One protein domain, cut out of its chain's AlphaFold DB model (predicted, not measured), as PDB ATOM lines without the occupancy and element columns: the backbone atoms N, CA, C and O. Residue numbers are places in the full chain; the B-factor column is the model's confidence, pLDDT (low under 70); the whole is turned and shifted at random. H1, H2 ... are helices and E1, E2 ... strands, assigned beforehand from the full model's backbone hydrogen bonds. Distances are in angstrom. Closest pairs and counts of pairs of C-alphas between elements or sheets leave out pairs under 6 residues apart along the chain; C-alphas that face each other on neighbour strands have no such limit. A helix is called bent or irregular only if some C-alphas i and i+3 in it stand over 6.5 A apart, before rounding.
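This is residues 6 to 72 of the 126 residues of the protein "Threonine synthase" of Bacillus sp. JCM 19046 (UniProt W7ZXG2). The model is a loose, elongated hook: at one end is a lobe made of the two-stranded hairpin E1 and E2 with the long loop of residues 10 to 32, and from E2 the chain swings out through three short helices, H1, H2 and H3, that make an open arc instead of a bundle. H3 folds back so that its last residue comes near the end of E2, and residues 52 to 57 stick out at the turn between H2 and H3. The printed part has 67 residues, with the elements in the order E1, E2, H1, H2, H3; the sheet E1 - E2 is antiparallel. The class is mixed, helices and strands, with under half of the residues, 28 of 67, in named elements. The whole is loose, with a radius of gyration of the C-alphas of 14.2 A and spans of 42 by 25 by 16 A.

Find C-alpha 6 at (-15.371, 4.472, 19.788), where the strand E1, residues 6 to 9, begins; it is 9.6 A long. Its partner E2, residues 33 to 36, is 9.7 A long. Next look at C-alpha 38 at (-24.847, 4.279, 16.910), where H1, residues 38 to 44, begins and runs 9.8 A. H2 covers residues 47 to 52 over 8.9 A. H3, residues 57 to 63, runs 10.5 A and ends at C-alpha 63 at (-20.749, -3.923, 20.534); it is irregular, with C-alphas 59 and 62 8.0 A apart.

Begin at the hairpin of E1 and E2, antiparallel at 155 degrees, where C-alphas 8 and 34 face each other at 4.6 A. Look there for N 6 and O 35, and for N 33 and O 9, each pair within hydrogen-bond range at 2.8 A. Residues 8 to 9 of E1 also form a short antiparallel pairing with residues 16 to 17. Moving outward, the closest C-alphas of E2 and H3 are those of Tyr 36 and Leu 63, 7.6 A apart. H2 and H3 are close but not clearly touching; their closest C-alphas, those of Leu 50 and Arg 59, are 6.2 A apart. Their lines, that of H3 a rough one, stand at a steep tilt of 39 degrees, opposite ways. H1 and H2 are apart, and H1 and H3 are only just apart, at 8.1 A. In H1 and H2 every O i to N i+4 pair is within hydrogen-bond range; in H3 0 of 3 are, beside 3 of 4 O i to N i+3 pairs.

Look for the two C-alphas farthest apart at Cys 28 and Gln 52, 41.8 A. The printed part has no cut. The link from E1 to E2, 23 residues, is long; the other links are tight. The mean pLDDT of the printed part is 93.8, and no printed residue is under 70.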
ATOM      1  N   ILE A   6     -16.214   3.312  20.097       95.19
ATOM      2  CA  ILE A   6     -15.371   4.472  19.788       95.19
ATOM      3  C   ILE A   6     -14.337   4.660  20.900       95.19
ATOM      4  O   ILE A   6     -13.135   4.595  20.653       95.19
ATOM      5  N   ASN A   7     -14.805   4.895  22.127       95.25
ATOM      6  CA  ASN A   7     -13.983   5.194  23.298       95.25
ATOM      7  C   ASN A   7     -14.782   4.950  24.590       95.25
ATOM      8  O   ASN A   7     -15.931   4.505  24.550       95.25
ATOM      9  N   LEU A   8     -14.169   5.231  25.736       96.19
ATOM     10  CA  LEU A   8     -14.851   5.305  27.023       96.19
ATOM     11  C   LEU A   8     -14.992   6.775  27.433       96.19
ATOM     12  O   LEU A   8     -14.061   7.561  27.261       96.19
ATOM     13  N   GLN A   9     -16.121   7.157  28.022       97.19
ATOM     14  CA  GLN A   9     -16.386   8.524  28.464       97.19
ATOM     15  C   GLN A   9     -16.925   8.554  29.892       97.19
ATOM     16  O   GLN A   9     -17.807   7.785  30.267       97.19
ATOM     17  N   CYS A  10     -16.415   9.485  30.694       97.75
ATOM     18  CA  CYS A  10     -16.955   9.760  32.016       97.75
ATOM     19  C   CYS A  10     -18.244  10.596  31.914       97.75
ATOM     20  O   CYS A  10     -18.171  11.721  31.419       97.75
ATOM     21  N   PRO A  11     -19.388  10.141  32.453       97.00
ATOM     22  CA  PRO A  11     -20.636  10.905  32.412       97.00
ATOM     23  C   PRO A  11     -20.630  12.129  33.342       97.00
ATOM     24  O   PRO A  11     -21.470  13.010  33.204       97.00
ATOM     25  N   LYS A  12     -19.700  12.195  34.306       97.50
ATOM     26  CA  LYS A  12     -19.615  13.284  35.293       97.50
ATOM     27  C   LYS A  12     -18.766  14.462  34.817       97.50
ATOM     28  O   LYS A  12     -19.118  15.609  35.061       97.50
ATOM     29  N   CYS A  13     -17.621  14.190  34.189       97.06
ATOM     30  CA  CYS A  13     -16.656  15.223  33.788       97.06
ATOM     31  C   CYS A  13     -16.352  15.243  32.284       97.06
ATOM     32  O   CYS A  13     -15.478  15.990  31.854       97.06
ATOM     33  N   ASN A  14     -17.036  14.412  31.490       97.12
ATOM     34  CA  ASN A  14     -16.908  14.299  30.033       97.12
ATOM     35  C   ASN A  14     -15.521  13.902  29.508       97.12
ATOM     36  O   ASN A  14     -15.315  13.877  28.294       97.12
ATOM     37  N   LYS A  15     -14.574  13.546  30.387       97.31
ATOM     38  CA  LYS A  15     -13.247  13.082  29.975       97.31
ATOM     39  C   LYS A  15     -13.352  11.766  29.207       97.31
ATOM     40  O   LYS A  15     -14.064  10.855  29.634       97.31
ATOM     41  N   THR A  16     -12.614  11.676  28.109       97.12
ATOM     42  CA  THR A  16     -12.556  10.505  27.232       97.12
ATOM     43  C   THR A  16     -11.298   9.681  27.480       97.12
ATOM     44  O   THR A  16     -10.248  10.219  27.836       97.12
ATOM     45  N   TYR A  17     -11.411   8.378  27.259       95.88
ATOM     46  CA  TYR A  17     -10.364   7.385  27.463       95.88
ATOM     47  C   TYR A  17     -10.359   6.385  26.308       95.88
ATOM     48  O   TYR A  17     -11.404   6.061  25.746       95.88
ATOM     49  N   GLU A  18      -9.178   5.893  25.956       93.38
ATOM     50  CA  GLU A  18      -9.002   4.898  24.898       93.38
ATOM     51  C   GLU A  18      -9.660   3.566  25.278       93.38
ATOM     52  O   GLU A  18      -9.537   3.105  26.411       93.38
ATOM     53  N   LYS A  19     -10.337   2.924  24.320       90.12
ATOM     54  CA  LYS A  19     -11.031   1.640  24.532       90.12
ATOM     55  C   LYS A  19     -10.079   0.444  24.672       90.12
ATOM     56  O   LYS A  19     -10.490  -0.597  25.168       90.12
ATOM     57  N   GLN A  20      -8.832   0.580  24.212       87.44
ATOM     58  CA  GLN A  20      -7.812  -0.476  24.231       87.44
ATOM     59  C   GLN A  20      -7.056  -0.543  25.560       87.44
ATOM     60  O   GLN A  20      -6.362  -1.521  25.831       87.44
ATOM     61  N   ARG A  21      -7.166   0.501  26.389       88.44
ATOM     62  CA  ARG A  21      -6.522   0.548  27.694       88.44
ATOM     63  C   ARG A  21      -7.508   0.100  28.759       88.44
ATOM     64  O   ARG A  21      -8.599   0.652  28.872       88.44
ATOM     65  N   GLU A  22      -7.099  -0.867  29.574       86.69
ATOM     66  CA  GLU A  22      -7.890  -1.277  30.728       86.69
ATOM     67  C   GLU A  22      -8.049  -0.095  31.687       86.69
ATOM     68  O   GLU A  22      -7.069   0.443  32.218       86.69
ATOM     69  N   GLN A  23      -9.295   0.329  31.887       89.19
ATOM     70  CA  GLN A  23      -9.612   1.408  32.798       89.19
ATOM     71  C   GLN A  23     -11.011   1.245  33.384       89.19
ATOM     72  O   GLN A  23     -12.008   1.223  32.670       89.19
ATOM     73  N   HIS A  24     -11.065   1.176  34.712       87.88
ATOM     74  CA  HIS A  24     -12.307   0.952  35.455       87.88
ATOM     75  C   HIS A  24     -12.979   2.267  35.859       87.88
ATOM     76  O   HIS A  24     -14.194   2.416  35.736       87.88
ATOM     77  N   LEU A  25     -12.183   3.245  36.307       95.50
ATOM     78  CA  LEU A  25     -12.665   4.522  36.830       95.50
ATOM     79  C   LEU A  25     -12.010   5.716  36.138       95.50
ATOM     80  O   LEU A  25     -10.847   5.692  35.716       95.50
ATOM     81  N   CYS A  26     -12.773   6.802  36.082       96.62
ATOM     82  CA  CYS A  26     -12.257   8.117  35.755       96.62
ATOM     83  C   CYS A  26     -11.323   8.629  36.865       96.62
ATOM     84  O   CYS A  26     -11.420   8.229  38.020       96.62
ATOM     85  N   VAL A  27     -10.496   9.626  36.544       95.88
ATOM     86  CA  VAL A  27      -9.713  10.386  37.539       95.88
ATOM     87  C   VAL A  27     -10.584  11.113  38.572       95.88
ATOM     88  O   VAL A  27     -10.083  11.523  39.607       95.88
ATOM     89  N   CYS A  28     -11.879  11.287  38.289       96.25
ATOM     90  CA  CYS A  28     -12.866  11.833  39.226       96.25
ATOM     91  C   CYS A  28     -13.705  10.749  39.926       96.25
ATOM     92  O   CYS A  28     -14.792  11.049  40.422       96.25
ATOM     93  N   GLU A  29     -13.240   9.494  39.880       97.12
ATOM     94  CA  GLU A  29     -13.810   8.308  40.540       97.12
ATOM     95  C   GLU A  29     -15.183   7.851  40.018       97.12
ATOM     96  O   GLU A  29     -15.723   6.845  40.464       97.12
ATOM     97  N   SER A  30     -15.741   8.540  39.023       97.06
ATOM     98  CA  SER A  30     -16.945   8.086  38.323       97.06
ATOM     99  C   SER A  30     -16.647   6.861  37.446       97.06
ATOM    100  O   SER A  30     -15.592   6.834  36.796       97.06
ATOM    101  N   PRO A  31     -17.583   5.897  37.331       96.75
ATOM    102  CA  PRO A  31     -17.493   4.840  36.331       96.75
ATOM    103  C   PRO A  31     -17.495   5.429  34.917       96.75
ATOM    104  O   PRO A  31     -18.085   6.489  34.670       96.75
ATOM    105  N   LEU A  32     -16.816   4.742  34.001       96.38
ATOM    106  CA  LEU A  32     -16.765   5.101  32.588       96.38
ATOM    107  C   LEU A  32     -17.870   4.384  31.805       96.38
ATOM    108  O   LEU A  32     -18.173   3.222  32.065       96.38
ATOM    109  N   LEU A  33     -18.450   5.079  30.830       95.62
ATOM    110  CA  LEU A  33     -19.438   4.536  29.903       95.62
ATOM    111  C   LEU A  33     -18.796   4.283  28.544       95.62
ATOM    112  O   LEU A  33     -17.979   5.077  28.082       95.62
ATOM    113  N   VAL A  34     -19.195   3.202  27.883       95.38
ATOM    114  CA  VAL A  34     -18.751   2.901  26.520       95.38
ATOM    115  C   VAL A  34     -19.502   3.792  25.532       95.38
ATOM    116  O   VAL A  34     -20.731   3.850  25.558       95.38
ATOM    117  N   GLN A  35     -18.769   4.474  24.655       95.88
ATOM    118  CA  GLN A  35     -19.329   5.252  23.555       95.88
ATOM    119  C   GLN A  35     -19.320   4.430  22.270       95.88
ATOM    120  O   GLN A  35     -18.304   3.827  21.911       95.88
ATOM    121  N   TYR A  36     -20.446   4.440  21.565       96.44
ATOM    122  CA  TYR A  36     -20.677   3.658  20.355       96.44
ATOM    123  C   TYR A  36     -20.990   4.563  19.170       96.44
ATOM    124  O   TYR A  36     -21.677   5.572  19.321       96.44
ATOM    125  N   ASP A  37     -20.573   4.150  17.976       96.19
ATOM    126  CA  ASP A  37     -21.048   4.753  16.731       96.19
ATOM    127  C   ASP A  37     -22.446   4.216  16.384       96.19
ATOM    128  O   ASP A  37     -22.613   3.300  15.575       96.19
ATOM    129  N   LEU A  38     -23.467   4.747  17.060       95.50
ATOM    130  CA  LEU A  38     -24.847   4.279  16.910       95.50
ATOM    131  C   LEU A  38     -25.423   4.559  15.515       95.50
ATOM    132  O   LEU A  38     -26.247   3.782  15.027       95.50
ATOM    133  N   ASP A  39     -24.975   5.630  14.857       96.38
ATOM    134  CA  ASP A  39     -25.390   5.956  13.493       96.38
ATOM    135  C   ASP A  39     -24.913   4.896  12.501       96.38
ATOM    136  O   ASP A  39     -25.669   4.504  11.606       96.38
ATOM    137  N   ARG A  40     -23.684   4.395  12.669       95.88
ATOM    138  CA  ARG A  40     -23.174   3.278  11.870       95.88
ATOM    139  C   ARG A  40     -23.810   1.957  12.255       95.88
ATOM    140  O   ARG A  40     -24.239   1.246  11.352       95.88
ATOM    141  N   VAL A  41     -23.966   1.658  13.548       95.25
ATOM    142  CA  VAL A  41     -24.665   0.442  14.010       95.25
ATOM    143  C   VAL A  41     -26.032   0.323  13.336       95.25
ATOM    144  O   VAL A  41     -26.343  -0.710  12.753       95.25
ATOM    145  N   LYS A  42     -26.819   1.405  13.338       95.06
ATOM    146  CA  LYS A  42     -28.160   1.440  12.738       95.06
ATOM    147  C   LYS A  42     -28.161   1.188  11.223       95.06
ATOM    148  O   LYS A  42     -29.161   0.709  10.695       95.06
ATOM    149  N   LYS A  43     -27.087   1.554  10.520       95.88
ATOM    150  CA  LYS A  43     -26.963   1.421   9.059       95.88
ATOM    151  C   LYS A  43     -26.353   0.089   8.629       95.88
ATOM    152  O   LYS A  43     -26.712  -0.421   7.574       95.88
ATOM    153  N   GLU A  44     -25.410  -0.431   9.406       95.25
ATOM    154  CA  GLU A  44     -24.498  -1.503   8.990       95.25
ATOM    155  C   GLU A  44     -24.750  -2.835   9.714       95.25
ATOM    156  O   GLU A  44     -24.280  -3.866   9.231       95.25
ATOM    157  N   TRP A  45     -25.467  -2.842  10.847       94.50
ATOM    158  CA  TRP A  45     -25.738  -4.057  11.618       94.50
ATOM    159  C   TRP A  45     -27.233  -4.300  11.830       94.50
ATOM    160  O   TRP A  45     -27.929  -3.525  12.488       94.50
ATOM    161  N   SER A  46     -27.731  -5.401  11.273       94.12
ATOM    162  CA  SER A  46     -29.144  -5.762  11.278       94.12
ATOM    163  C   SER A  46     -29.449  -6.931  12.216       94.12
ATOM    164  O   SER A  46     -28.584  -7.718  12.615       94.12
ATOM    165  N   LYS A  47     -30.733  -7.078  12.550       92.88
ATOM    166  CA  LYS A  47     -31.220  -8.203  13.353       92.88
ATOM    167  C   LYS A  47     -31.026  -9.538  12.628       92.88
ATOM    168  O   LYS A  47     -30.762 -10.548  13.268       92.88
ATOM    169  N   GLU A  48     -31.144  -9.552  11.307       95.38
ATOM    170  CA  GLU A  48     -30.992 -10.742  10.469       95.38
ATOM    171  C   GLU A  48     -29.554 -11.255  10.509       95.38
ATOM    172  O   GLU A  48     -29.348 -12.454  10.678       95.38
ATOM    173  N   GLN A  49     -28.568 -10.354  10.446       93.31
ATOM    174  CA  GLN A  49     -27.158 -10.710  10.626       93.31
ATOM    175  C   GLN A  49     -26.928 -11.312  12.014       93.31
ATOM    176  O   GLN A  49     -26.356 -12.391  12.131       93.31
ATOM    177  N   LEU A  50     -27.462 -10.678  13.064       92.31
ATOM    178  CA  LEU A  50     -27.379 -11.209  14.427       92.31
ATOM    179  C   LEU A  50     -27.957 -12.631  14.534       92.31
ATOM    180  O   LEU A  50     -27.418 -13.445  15.280       92.31
ATOM    181  N   LEU A  51     -29.057 -12.938  13.837       92.75
ATOM    182  CA  LEU A  51     -29.700 -14.259  13.866       92.75
ATOM    183  C   LEU A  51     -28.898 -15.354  13.149       92.75
ATOM    184  O   LEU A  51     -29.084 -16.522  13.482       92.75
ATOM    185  N   GLN A  52     -28.028 -14.992  12.205       93.69
ATOM    186  CA  GLN A  52     -27.148 -15.931  11.499       93.69
ATOM    187  C   GLN A  52     -25.908 -16.311  12.318       93.69
ATOM    188  O   GLN A  52     -25.309 -17.357  12.075       93.69
ATOM    189  N   GLU A  53     -25.538 -15.485  13.296       91.06
ATOM    190  CA  GLU A  53     -24.394 -15.739  14.164       91.06
ATOM    191  C   GLU A  53     -24.628 -16.915  15.130       91.06
ATOM    192  O   GLU A  53     -25.752 -17.118  15.614       91.06
ATOM    193  N   PRO A  54     -23.564 -17.653  15.502       90.31
ATOM    194  CA  PRO A  54     -23.638 -18.695  16.514       90.31
ATOM    195  C   PRO A  54     -24.235 -18.200  17.836       90.31
ATOM    196  O   PRO A  54     -24.024 -17.067  18.276       90.31
ATOM    197  N   LEU A  55     -24.932 -19.102  18.523       89.06
ATOM    198  CA  LEU A  55     -25.526 -18.887  19.840       89.06
ATOM    199  C   LEU A  55     -24.444 -18.767  20.937       89.06
ATOM    200  O   LEU A  55     -24.237 -19.678  21.727       89.06
ATOM    201  N   SER A  56     -23.762 -17.624  20.985       89.56
ATOM    202  CA  SER A  56     -22.718 -17.282  21.962       89.56
ATOM    203  C   SER A  56     -22.787 -15.800  22.345       89.56
ATOM    204  O   SER A  56     -23.558 -15.044  21.753       89.56
ATOM    205  N   LEU A  57     -21.977 -15.356  23.311       90.75
ATOM    206  CA  LEU A  57     -21.763 -13.922  23.566       90.75
ATOM    207  C   LEU A  57     -21.203 -13.189  22.333       90.75
ATOM    208  O   LEU A  57     -21.571 -12.045  22.065       90.75
ATOM    209  N   TRP A  58     -20.345 -13.852  21.555       92.44
ATOM    210  CA  TRP A  58     -19.599 -13.233  20.458       92.44
ATOM    211  C   TRP A  58     -20.448 -12.847  19.252       92.44
ATOM    212  O   TRP A  58     -20.007 -12.034  18.449       92.44
ATOM    213  N   ARG A  59     -21.705 -13.289  19.164       92.50
ATOM    214  CA  ARG A  59     -22.658 -12.740  18.181       92.50
ATOM    215  C   ARG A  59     -22.898 -11.234  18.338       92.50
ATOM    216  O   ARG A  59     -23.358 -10.575  17.414       92.50
ATOM    217  N   TYR A  60     -22.606 -10.695  19.522       93.50
ATOM    218  CA  TYR A  60     -22.672  -9.269  19.831       93.50
ATOM    219  C   TYR A  60     -21.311  -8.576  19.684       93.50
ATOM    220  O   TYR A  60     -21.174  -7.439  20.133       93.50
ATOM    221  N   HIS A  61     -20.315  -9.213  19.044       93.50
ATOM    222  CA  HIS A  61     -18.979  -8.642  18.837       93.50
ATOM    223  C   HIS A  61     -18.971  -7.194  18.316       93.50
ATOM    224  O   HIS A  61     -18.102  -6.446  18.768       93.50
ATOM    225  N   PRO A  62     -19.929  -6.725  17.479       94.31
ATOM    226  CA  PRO A  62     -19.908  -5.338  17.037       94.31
ATOM    227  C   PRO A  62     -20.074  -4.326  18.178       94.31
ATOM    228  O   PRO A  62     -19.721  -3.163  18.017       94.31
ATOM    229  N   LEU A  63     -20.580  -4.748  19.338       93.62
ATOM    230  CA  LEU A  63     -20.749  -3.923  20.534       93.62
ATOM    231  C   LEU A  63     -19.726  -4.230  21.643       93.62
ATOM    232  O   LEU A  63     -19.764  -3.608  22.707       93.62
ATOM    233  N   LEU A  64     -18.821  -5.181  21.419       92.31
ATOM    234  CA  LEU A  64     -17.781  -5.553  22.377       92.31
ATOM    235  C   LEU A  64     -16.464  -4.838  22.033       92.31
ATOM    236  O   LEU A  64     -16.222  -4.523  20.866       92.31
ATOM    237  N   PRO A  65     -15.586  -4.565  23.015       88.00
ATOM    238  CA  PRO A  65     -14.330  -3.841  22.802       88.00
ATOM    239  C   PRO A  65     -13.225  -4.752  22.232       88.00
ATOM    240  O   PRO A  65     -12.108  -4.782  22.738       88.00
ATOM    241  N   VAL A  66     -13.537  -5.517  21.184       89.50
ATOM    242  CA  VAL A  66     -12.583  -6.379  20.475       89.50
ATOM    243  C   VAL A  66     -12.439  -5.874  19.048       89.50
ATOM    244  O   VAL A  66     -13.432  -5.566  18.396       89.50
ATOM    245  N   GLU A  67     -11.209  -5.750  18.554       89.38
ATOM    246  CA  GLU A  67     -10.952  -5.144  17.239       89.38
ATOM    247  C   GLU A  67     -10.800  -6.173  16.123       89.38
ATOM    248  O   GLU A  67     -11.051  -5.852  14.960       89.38
ATOM    249  N   HIS A  68     -10.432  -7.408  16.467       92.19
ATOM    250  CA  HIS A  68     -10.225  -8.471  15.497       92.19
ATOM    251  C   HIS A  68     -10.779  -9.824  15.979       92.19
ATOM    252  O   HIS A  68     -10.585 -10.170  17.146       92.19
ATOM    253  N   PRO A  69     -11.380 -10.649  15.094       91.50
ATOM    254  CA  PRO A  69     -11.873 -11.983  15.456       91.50
ATOM    255  C   PRO A  69     -10.816 -12.887  16.101       91.50
ATOM    256  O   PRO A  69     -11.131 -13.715  16.943       91.50
ATOM    257  N   SER A  70      -9.542 -12.715  15.743       93.75
ATOM    258  CA  SER A  70      -8.431 -13.497  16.305       93.75
ATOM    259  C   SER A  70      -8.132 -13.198  17.779       93.75
ATOM    260  O   SER A  70      -7.343 -13.910  18.388       93.75
ATOM    261  N   GLN A  71      -8.710 -12.135  18.342       91.00
ATOM    262  CA  GLN A  71      -8.579 -11.768  19.755       91.00
ATOM    263  C   GLN A  71      -9.738 -12.312  20.603       91.00
ATOM    264  O   GLN A  71      -9.766 -12.108  21.816       91.00
ATOM    265  N   VAL A  72     -10.703 -12.988  19.974       91.56
ATOM    266  CA  VAL A  72     -11.815 -13.635  20.664       91.56
ATOM    267  C   VAL A  72     -11.292 -14.798  21.493       91.56
ATOM    268  O   VAL A  72     -10.709 -15.745  20.969       91.56
TER     269      VAL A  72